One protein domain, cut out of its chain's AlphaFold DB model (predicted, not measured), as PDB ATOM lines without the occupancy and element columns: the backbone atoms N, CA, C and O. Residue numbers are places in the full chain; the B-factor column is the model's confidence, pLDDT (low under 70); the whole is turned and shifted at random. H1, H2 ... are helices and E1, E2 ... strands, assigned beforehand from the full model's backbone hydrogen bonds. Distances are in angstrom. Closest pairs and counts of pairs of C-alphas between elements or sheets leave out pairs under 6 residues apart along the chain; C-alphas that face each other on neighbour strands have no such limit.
ATOM      1  N   PHE A  28       6.882  10.551  29.019       72.69
ATOM      2  CA  PHE A  28       7.675  10.392  27.807       72.69
ATOM      3  C   PHE A  28       8.792  11.431  27.738       72.69
ATOM      4  O   PHE A  28       8.677  12.562  28.221       72.69
ATOM      5  N   TYR A  29       9.894  11.039  27.102       80.06
ATOM      6  CA  TYR A  29      11.037  11.915  26.904       80.06
ATOM      7  C   TYR A  29      10.795  12.783  25.677       80.06
ATOM      8  O   TYR A  29      10.706  12.277  24.558       80.06
ATOM      9  N   HIS A  30      10.732  14.100  25.885       80.06
ATOM     10  CA  HIS A  30      10.412  15.079  24.843       80.06
ATOM     11  C   HIS A  30      11.189  14.818  23.538       80.06
ATOM     12  O   HIS A  30      10.581  14.578  22.501       80.06
ATOM     13  N   LYS A  31      12.525  14.733  23.609       83.31
ATOM     14  CA  LYS A  31      13.399  14.531  22.436       83.31
ATOM     15  C   LYS A  31      13.166  13.231  21.661       83.31
ATOM     16  O   LYS A  31      13.615  13.117  20.531       83.31
ATOM     17  N   ILE A  32      12.558  12.230  22.290       89.12
ATOM     18  CA  ILE A  32      12.448  10.878  21.734       89.12
ATOM     19  C   ILE A  32      11.027  10.604  21.243       89.12
ATOM     20  O   ILE A  32      10.844   9.778  20.351       89.12
ATOM     21  N   ASN A  33      10.023  11.264  21.820       91.69
ATOM     22  CA  ASN A  33       8.617  10.909  21.637       91.69
ATOM     23  C   ASN A  33       7.762  12.008  21.001       91.69
ATOM     24  O   ASN A  33       6.685  11.692  20.499       91.69
ATOM     25  N   VAL A  34       8.203  13.268  21.027       92.12
ATOM     26  CA  VAL A  34       7.435  14.363  20.426       92.12
ATOM     27  C   VAL A  34       7.788  14.504  18.959       92.12
ATOM     28  O   VAL A  34       8.954  14.575  18.584       92.12
ATOM     29  N   LEU A  35       6.748  14.541  18.140       92.12
ATOM     30  CA  LEU A  35       6.828  14.686  16.700       92.12
ATOM     31  C   LEU A  35       7.002  16.156  16.320       92.12
ATOM     32  O   LEU A  35       6.348  17.036  16.884       92.12
ATOM     33  N   GLU A  36       7.816  16.407  15.298       90.19
ATOM     34  CA  GLU A  36       7.966  17.739  14.698       90.19
ATOM     35  C   GLU A  36       6.737  18.146  13.863       90.19
ATOM     36  O   GLU A  36       6.500  19.329  13.632       90.19
ATOM     37  N   GLY A  37       5.923  17.173  13.437       89.06
ATOM     38  CA  GLY A  37       4.730  17.389  12.624       89.06
ATOM     39  C   GLY A  37       3.730  16.236  12.701       89.06
ATOM     40  O   GLY A  37       3.979  15.200  13.319       89.06
ATOM     41  N   THR A  38       2.570  16.423  12.076       89.94
ATOM     42  CA  THR A  38       1.525  15.396  12.001       89.94
ATOM     43  C   THR A  38       1.942  14.250  11.087       89.94
ATOM     44  O   THR A  38       2.470  14.481  10.002       89.94
ATOM     45  N   LEU A  39       1.645  13.022  11.504       90.31
ATOM     46  CA  LEU A  39       1.829  11.816  10.702       90.31
ATOM     47  C   LEU A  39       0.467  11.254  10.306       90.31
ATOM     48  O   LEU A  39      -0.399  11.093  11.161       90.31
ATOM     49  N   ASP A  40       0.291  10.922   9.032       87.44
ATOM     50  CA  ASP A  40      -0.906  10.222   8.569       87.44
ATOM     51  C   ASP A  40      -0.598   8.726   8.465       87.44
ATOM     52  O   ASP A  40       0.417   8.328   7.889       87.44
ATOM     53  N   SER A  41      -1.406   7.892   9.109       86.69
ATOM     54  CA  SER A  41      -1.141   6.460   9.244       86.69
ATOM     55  C   SER A  41      -2.405   5.682   8.937       86.69
ATOM     56  O   SER A  41      -3.427   5.867   9.593       86.69
ATOM     57  N   GLU A  42      -2.318   4.757   7.983       87.88
ATOM     58  CA  GLU A  42      -3.417   3.834   7.662       87.88
ATOM     59  C   GLU A  42      -3.615   2.759   8.748       87.88
ATOM     60  O   GLU A  42      -4.589   2.009   8.718       87.88
ATOM     61  N   CYS A  43      -2.694   2.664   9.714       88.50
ATOM     62  CA  CYS A  43      -2.763   1.676  10.778       88.50
ATOM     63  C   CYS A  43      -3.903   1.991  11.763       88.50
ATOM     64  O   CYS A  43      -3.839   3.009  12.455       88.50
ATOM     65  N   PRO A  44      -4.879   1.084  11.967       89.69
ATOM     66  CA  PRO A  44      -6.020   1.331  12.859       89.69
ATOM     67  C   PRO A  44      -5.626   1.440  14.340       89.69
ATOM     68  O   PRO A  44      -6.386   1.942  15.166       89.69
ATOM     69  N   ASN A  45      -4.430   0.959  14.694       91.00
ATOM     70  CA  ASN A  45      -3.897   1.031  16.051       91.00
ATOM     71  C   ASN A  45      -3.045   2.279  16.297       91.00
ATOM     72  O   ASN A  45      -2.577   2.463  17.422       91.00
ATOM     73  N   PHE A  46      -2.798   3.094  15.272       92.31
ATOM     74  CA  PHE A  46      -2.028   4.320  15.399       92.31
ATOM     75  C   PHE A  46      -2.936   5.465  15.847       92.31
ATOM     76  O   PHE A  46      -4.008   5.685  15.293       92.31
ATOM     77  N   GLU A  47      -2.505   6.191  16.869       92.75
ATOM     78  CA  GLU A  47      -3.242   7.321  17.420       92.75
ATOM     79  C   GLU A  47      -2.297   8.490  17.660       92.75
ATOM     80  O   GLU A  47      -1.235   8.325  18.262       92.75
ATOM     81  N   LEU A  48      -2.705   9.674  17.207       93.12
ATOM     82  CA  LEU A  48      -2.037  10.932  17.505       93.12
ATOM     83  C   LEU A  48      -2.848  11.717  18.515       93.12
ATOM     84  O   LEU A  48      -4.063  11.854  18.377       93.12
ATOM     85  N   PHE A  49      -2.162  12.302  19.485       90.62
ATOM     86  CA  PHE A  49      -2.785  13.258  20.384       90.62
ATOM     87  C   PHE A  49      -1.799  14.333  20.812       90.62
ATOM     88  O   PHE A  49      -0.576  14.163  20.793       90.62
ATOM     89  N   ARG A  50      -2.364  15.485  21.166       89.25
ATOM     90  CA  ARG A  50      -1.614  16.656  21.598       89.25
ATOM     91  C   ARG A  50      -1.474  16.636  23.112       89.25
ATOM     92  O   ARG A  50      -2.440  16.402  23.828       89.25
ATOM     93  N   THR A  51      -0.266  16.908  23.573       87.06
ATOM     94  CA  THR A  51       0.081  17.062  24.985       87.06
ATOM     95  C   THR A  51       0.636  18.462  25.213       87.06
ATOM     96  O   THR A  51       0.952  19.172  24.254       87.06
ATOM     97  N   GLU A  52       0.825  18.844  26.475       85.44
ATOM     98  CA  GLU A  52       1.489  20.104  26.839       85.44
ATOM     99  C   GLU A  52       2.905  20.215  26.256       85.44
ATOM    100  O   GLU A  52       3.358  21.299  25.901       85.44
ATOM    101  N   LYS A  53       3.593  19.075  26.105       83.56
ATOM    102  CA  LYS A  53       4.967  18.992  25.591       83.56
ATOM    103  C   LYS A  53       5.035  18.883  24.063       83.56
ATOM    104  O   LYS A  53       6.128  18.939  23.516       83.56
ATOM    105  N   GLY A  54       3.900  18.722  23.377       88.06
ATOM    106  CA  GLY A  54       3.829  18.617  21.918       88.06
ATOM    107  C   GLY A  54       2.980  17.448  21.417       88.06
ATOM    108  O   GLY A  54       2.183  16.863  22.154       88.06
ATOM    109  N   LEU A  55       3.114  17.133  20.128       92.69
ATOM    110  CA  LEU A  55       2.373  16.050  19.484       92.69
ATOM    111  C   LEU A  55       3.075  14.710  19.719       92.69
ATOM    112  O   LEU A  55       4.273  14.603  19.482       92.69
ATOM    113  N   VAL A  56       2.339  13.685  20.134       93.38
ATOM    114  CA  VAL A  56       2.887  12.338  20.349       93.38
ATOM    115  C   VAL A  56       2.052  11.285  19.630       93.38
ATOM    116  O   VAL A  56       0.857  11.476  19.391       93.38
ATOM    117  N   ALA A  57       2.689  10.160  19.307       93.81
ATOM    118  CA  ALA A  57       2.036   8.989  18.735       93.81
ATOM    119  C   ALA A  57       1.958   7.843  19.744       93.81
ATOM    120  O   ALA A  57       2.931   7.537  20.437       93.81
ATOM    121  N   ARG A  58       0.826   7.146  19.773       92.19
ATOM    122  CA  ARG A  58       0.593   5.944  20.578       92.19
ATOM    123  C   ARG A  58       0.173   4.789  19.690       92.19
ATOM    124  O   ARG A  58      -0.572   4.960  18.730       92.19
ATOM    125  N   CYS A  59       0.634   3.596  20.049       90.81
ATOM    126  CA  CYS A  59       0.130   2.358  19.475       90.81
ATOM    127  C   CYS A  59      -0.841   1.699  20.457       90.81
ATOM    128  O   CYS A  59      -0.427   1.260  21.533       90.81
ATOM    129  N   LYS A  60      -2.119   1.602  20.077       89.81
ATOM    130  CA  LYS A  60      -3.184   0.967  20.872       89.81
ATOM    131  C   LYS A  60      -2.905  -0.510  21.117       89.81
ATOM    132  O   LYS A  60      -2.996  -0.958  22.252       89.81
ATOM    133  N   ALA A  61      -2.458  -1.232  20.088       86.56
ATOM    134  CA  ALA A  61      -2.123  -2.651  20.194       86.56
ATOM    135  C   ALA A  61      -0.975  -2.928  21.181       86.56
ATOM    136  O   ALA A  61      -0.954  -3.970  21.820       86.56
ATOM    137  N   MET A  62      -0.024  -1.997  21.316       84.75
ATOM    138  CA  MET A  62       1.084  -2.118  22.273       84.75
ATOM    139  C   MET A  62       0.818  -1.410  23.608       84.75
ATOM    140  O   MET A  62       1.649  -1.489  24.507       84.75
ATOM    141  N   GLY A  63      -0.269  -0.644  23.719       86.88
ATOM    142  CA  GLY A  63      -0.601   0.141  24.905       86.88
ATOM    143  C   GLY A  63       0.366   1.284  25.250       86.88
ATOM    144  O   GLY A  63       0.219   1.865  26.320       86.88
ATOM    145  N   ARG A  64       1.323   1.653  24.381       87.94
ATOM    146  CA  ARG A  64       2.423   2.586  24.718       87.94
ATOM    147  C   ARG A  64       2.633   3.716  23.712       87.94
ATOM    148  O   ARG A  64       2.253   3.604  22.543       87.94
ATOM    149  N   ILE A  65       3.316   4.769  24.167       92.06
ATOM    150  CA  ILE A  65       3.831   5.846  23.311       92.06
ATOM    151  C   ILE A  65       4.971   5.318  22.446       92.06
ATOM    152  O   ILE A  65       5.833   4.553  22.896       92.06
ATOM    153  N   LEU A  66       4.945   5.712  21.182       91.75
ATOM    154  CA  LEU A  66       5.981   5.411  20.212       91.75
ATOM    155  C   LEU A  66       7.090   6.457  20.301       91.75
ATOM    156  O   LEU A  66       6.858   7.623  20.622       91.75
ATOM    157  N   THR A  67       8.315   6.043  20.006       93.75
ATOM    158  CA  THR A  67       9.360   7.013  19.672       93.75
ATOM    159  C   THR A  67       9.064   7.635  18.305       93.75
ATOM    160  O   THR A  67       8.324   7.045  17.513       93.75
ATOM    161  N   VAL A  68       9.668   8.781  17.992       94.00
ATOM    162  CA  VAL A  68       9.531   9.442  16.680       94.00
ATOM    163  C   VAL A  68       9.828   8.455  15.548       94.00
ATOM    164  O   VAL A  68       8.990   8.240  14.677       94.00
ATOM    165  N   SER A  69      10.955   7.741  15.621       92.12
ATOM    166  CA  SER A  69      11.335   6.752  14.605       92.12
ATOM    167  C   SER A  69      10.325   5.607  14.477       92.12
ATOM    168  O   SER A  69      10.057   5.137  13.374       92.12
ATOM    169  N   GLN A  70       9.739   5.150  15.590       92.12
ATOM    170  CA  GLN A  70       8.697   4.119  15.566       92.12
ATOM    171  C   GLN A  70       7.397   4.641  14.947       92.12
ATOM    172  O   GLN A  70       6.743   3.910  14.203       92.12
ATOM    173  N   ALA A  71       7.028   5.886  15.243       93.19
ATOM    174  CA  ALA A  71       5.836   6.524  14.705       93.19
ATOM    175  C   ALA A  71       5.953   6.746  13.193       93.19
ATOM    176  O   ALA A  71       5.043   6.381  12.450       93.19
ATOM    177  N   GLU A  72       7.097   7.254  12.732       92.69
ATOM    178  CA  GLU A  72       7.391   7.411  11.308       92.69
ATOM    179  C   GLU A  72       7.375   6.080  10.567       92.69
ATOM    180  O   GLU A  72       6.791   5.980   9.488       92.69
ATOM    181  N   LEU A  73       8.001   5.049  11.144       90.62
ATOM    182  CA  LEU A  73       7.996   3.721  10.550       90.62
ATOM    183  C   LEU A  73       6.557   3.214  10.434       90.62
ATOM    184  O   LEU A  73       6.163   2.788   9.352       90.62
ATOM    185  N   CYS A  74       5.779   3.300  11.521       89.62
ATOM    186  CA  CYS A  74       4.374   2.894  11.559       89.62
ATOM    187  C   CYS A  74       3.565   3.572  10.449       89.62
ATOM    188  O   CYS A  74       2.905   2.875   9.686       89.62
ATOM    189  N   SER A  75       3.673   4.897  10.332       89.31
ATOM    190  CA  SER A  75       2.964   5.701   9.330       89.31
ATOM    191  C   SER A  75       3.369   5.353   7.891       89.31
ATOM    192  O   SER A  75       2.502   5.206   7.034       89.31
ATOM    193  N   LYS A  76       4.667   5.160   7.615       87.38
ATOM    194  CA  LYS A  76       5.170   4.936   6.246       87.38
ATOM    195  C   LYS A  76       5.005   3.499   5.750       87.38
ATOM    196  O   LYS A  76       4.836   3.284   4.555       87.38
ATOM    197  N   VAL A  77       5.150   2.518   6.639       83.75
ATOM    198  CA  VAL A  77       5.375   1.116   6.238       83.75
ATOM    199  C   VAL A  77       4.211   0.204   6.616       83.75
ATOM    200  O   VAL A  77       3.948  -0.775   5.919       83.75
ATOM    201  N   TRP A  78       3.498   0.491   7.705       79.12
ATOM    202  CA  TRP A  78       2.590  -0.482   8.308       79.12
ATOM    203  C   TRP A  78       1.133  -0.082   8.098       79.12
ATOM    204  O   TRP A  78       0.596   0.730   8.841       79.12
ATOM    205  N   LYS A  79       0.457  -0.740   7.146       75.88
ATOM    206  CA  LYS A  79      -1.016  -0.713   7.065       75.88
ATOM    207  C   LYS A  79      -1.661  -1.453   8.247       75.88
ATOM    208  O   LYS A  79      -2.710  -1.063   8.739       75.88
ATOM    209  N   THR A  80      -0.991  -2.498   8.737       71.06
ATOM    210  CA  THR A  80      -1.403  -3.306   9.896       71.06
ATOM    211  C   THR A  80      -0.169  -3.656  10.727       71.06
ATOM    212  O   THR A  80       0.902  -3.874  10.165       71.06
ATOM    213  N   CYS A  81      -0.284  -3.688  12.060       74.00
ATOM    214  CA  CYS A  81       0.867  -3.859  12.955       74.00
ATOM    215  C   CYS A  81       1.625  -5.198  12.752       74.00
ATOM    216  O   CYS A  81       0.977  -6.232  12.609       74.00
ATOM    217  N   PRO A  82       2.970  -5.218  12.897       72.81
ATOM    218  CA  PRO A  82       3.816  -6.427  12.839       72.81
ATOM    219  C   PRO A  82       3.630  -7.425  13.973       72.81
ATOM    220  O   PRO A  82       4.456  -8.324  14.133       72.81
ATOM    221  N   VAL A  83       2.691  -7.184  14.882       69.69
ATOM    222  CA  VAL A  83       2.707  -7.872  16.167       69.69
ATOM    223  C   VAL A  83       2.460  -9.358  15.937       69.69
ATOM    224  O   VAL A  83       1.397  -9.766  15.473       69.69
ATOM    225  N   ARG A  84       3.465 -10.182  16.248       66.75
ATOM    226  CA  ARG A  84       3.265 -11.622  16.382       66.75
ATOM    227  C   ARG A  84       2.308 -11.820  17.547       66.75
ATOM    228  O   ARG A  84       2.665 -11.529  18.686       66.75
ATOM    229  N   ILE A  85       1.106 -12.298  17.252       60.22
ATOM    230  CA  ILE A  85       0.207 -12.810  18.278       60.22
ATOM    231  C   ILE A  85       0.871 -14.084  18.803       60.22
ATOM    232  O   ILE A  85       1.014 -15.057  18.067       60.22
ATOM    233  N   LEU A  86       1.355 -14.048  20.043       58.16
ATOM    234  CA  LEU A  86       1.750 -15.252  20.765       58.16
ATOM    235  C   LEU A  86       0.457 -15.872  21.305       58.16
ATOM    236  O   LEU A  86       0.041 -15.562  22.417       58.16
ATOM    237  N   THR A  87      -0.236 -16.625  20.453       49.16
ATOM    238  CA  THR A  87      -1.282 -17.571  20.876       49.16
ATOM    239  C   THR A  87      -0.661 -18.787  21.531       49.16
ATOM    240  O   THR A  87       0.359 -19.263  20.979       49.16
TER     241      THR A  87
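This is residues 28 to 87 of the 87 residues of an uncharacterized protein of Stygiolobus azoricus (UniProt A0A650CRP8). A strand hairpin, E1 and E2, has the helix H2 packed beside it, nearer to E2 than to E1, while the very short helix H1 sits close to E2 and to the first residue of H2. The long stretch of residues 34 to 45 loops from H1 to E1, and a tail after H2 runs away from this body to Thr 87 and makes much of the length. The printed part has 60 residues with two named helices and two named strands, in the order H1, E1, E2, H2; the sheet, in the order E1, E2, is antiparallel. The class is mixed, helices and strands, with 26 residues, under half, in named elements. The whole is compact, with a radius of gyration of the C-alphas of 11.3 A, yet elongated in outline, spanning 38 by 20 by 16 A.

H1 is residues 30 to 33, beginning with C-alpha 30 at (10.412, 15.079, 24.843). After residues 34 to 45, which hold no named element, E1 is residues 46 to 51, 16.1 A from first to last C-alpha, with C-alpha 46 at (-2.028, 4.320, 15.399). E2 is residues 54 to 59, 16.9 A long. H2 is residues 68 to 77, 14.0 A long, and ends with C-alpha 77 at (5.375, 1.116, 6.238).

E1 and E2 form a hairpin of antiparallel neighbour strands, with 152 degrees between their directions. N 49 and O 56, 3.1 A apart, and N 58 and O 47, 2.8 A apart, are within hydrogen-bond range. Two short pairings, both antiparallel, involve E2: residues 34 to 35 with residues 55 to 56 of E2, and residues 58 to 59 of E2 with residues 64 to 65. The closest C-alphas of E2 and H2 are those of Ala 57 and Ala 71, 6.1 A apart. Those of E1 and H2 are Phe 46 and Cys 74, 7.6 A apart. The closest C-alphas of H1 and E2 are those of Asn 33 and Val 56, 6.0 A apart. H1 and H2 are close but not clearly touching, with the closest C-alphas, those of Asn 33 and Val 68, 5.2 A apart. Every O i to N i+4 pair of H2 is within hydrogen-bond range; H1, four residues, is too short for such a pair.

The two C-alphas farthest apart are those of Glu 52 and Thr 87, 38.2 A. The printed part has no cut and ends at Thr 87, the chain's last residue. The link from H1 to E1, 12 residues, is long; that from E1 to E2 is tight, and that from E2 to H2 is short. The mean pLDDT of the printed part is 85.5, and the model's confidence is low, under 70, at residues 83 to 87.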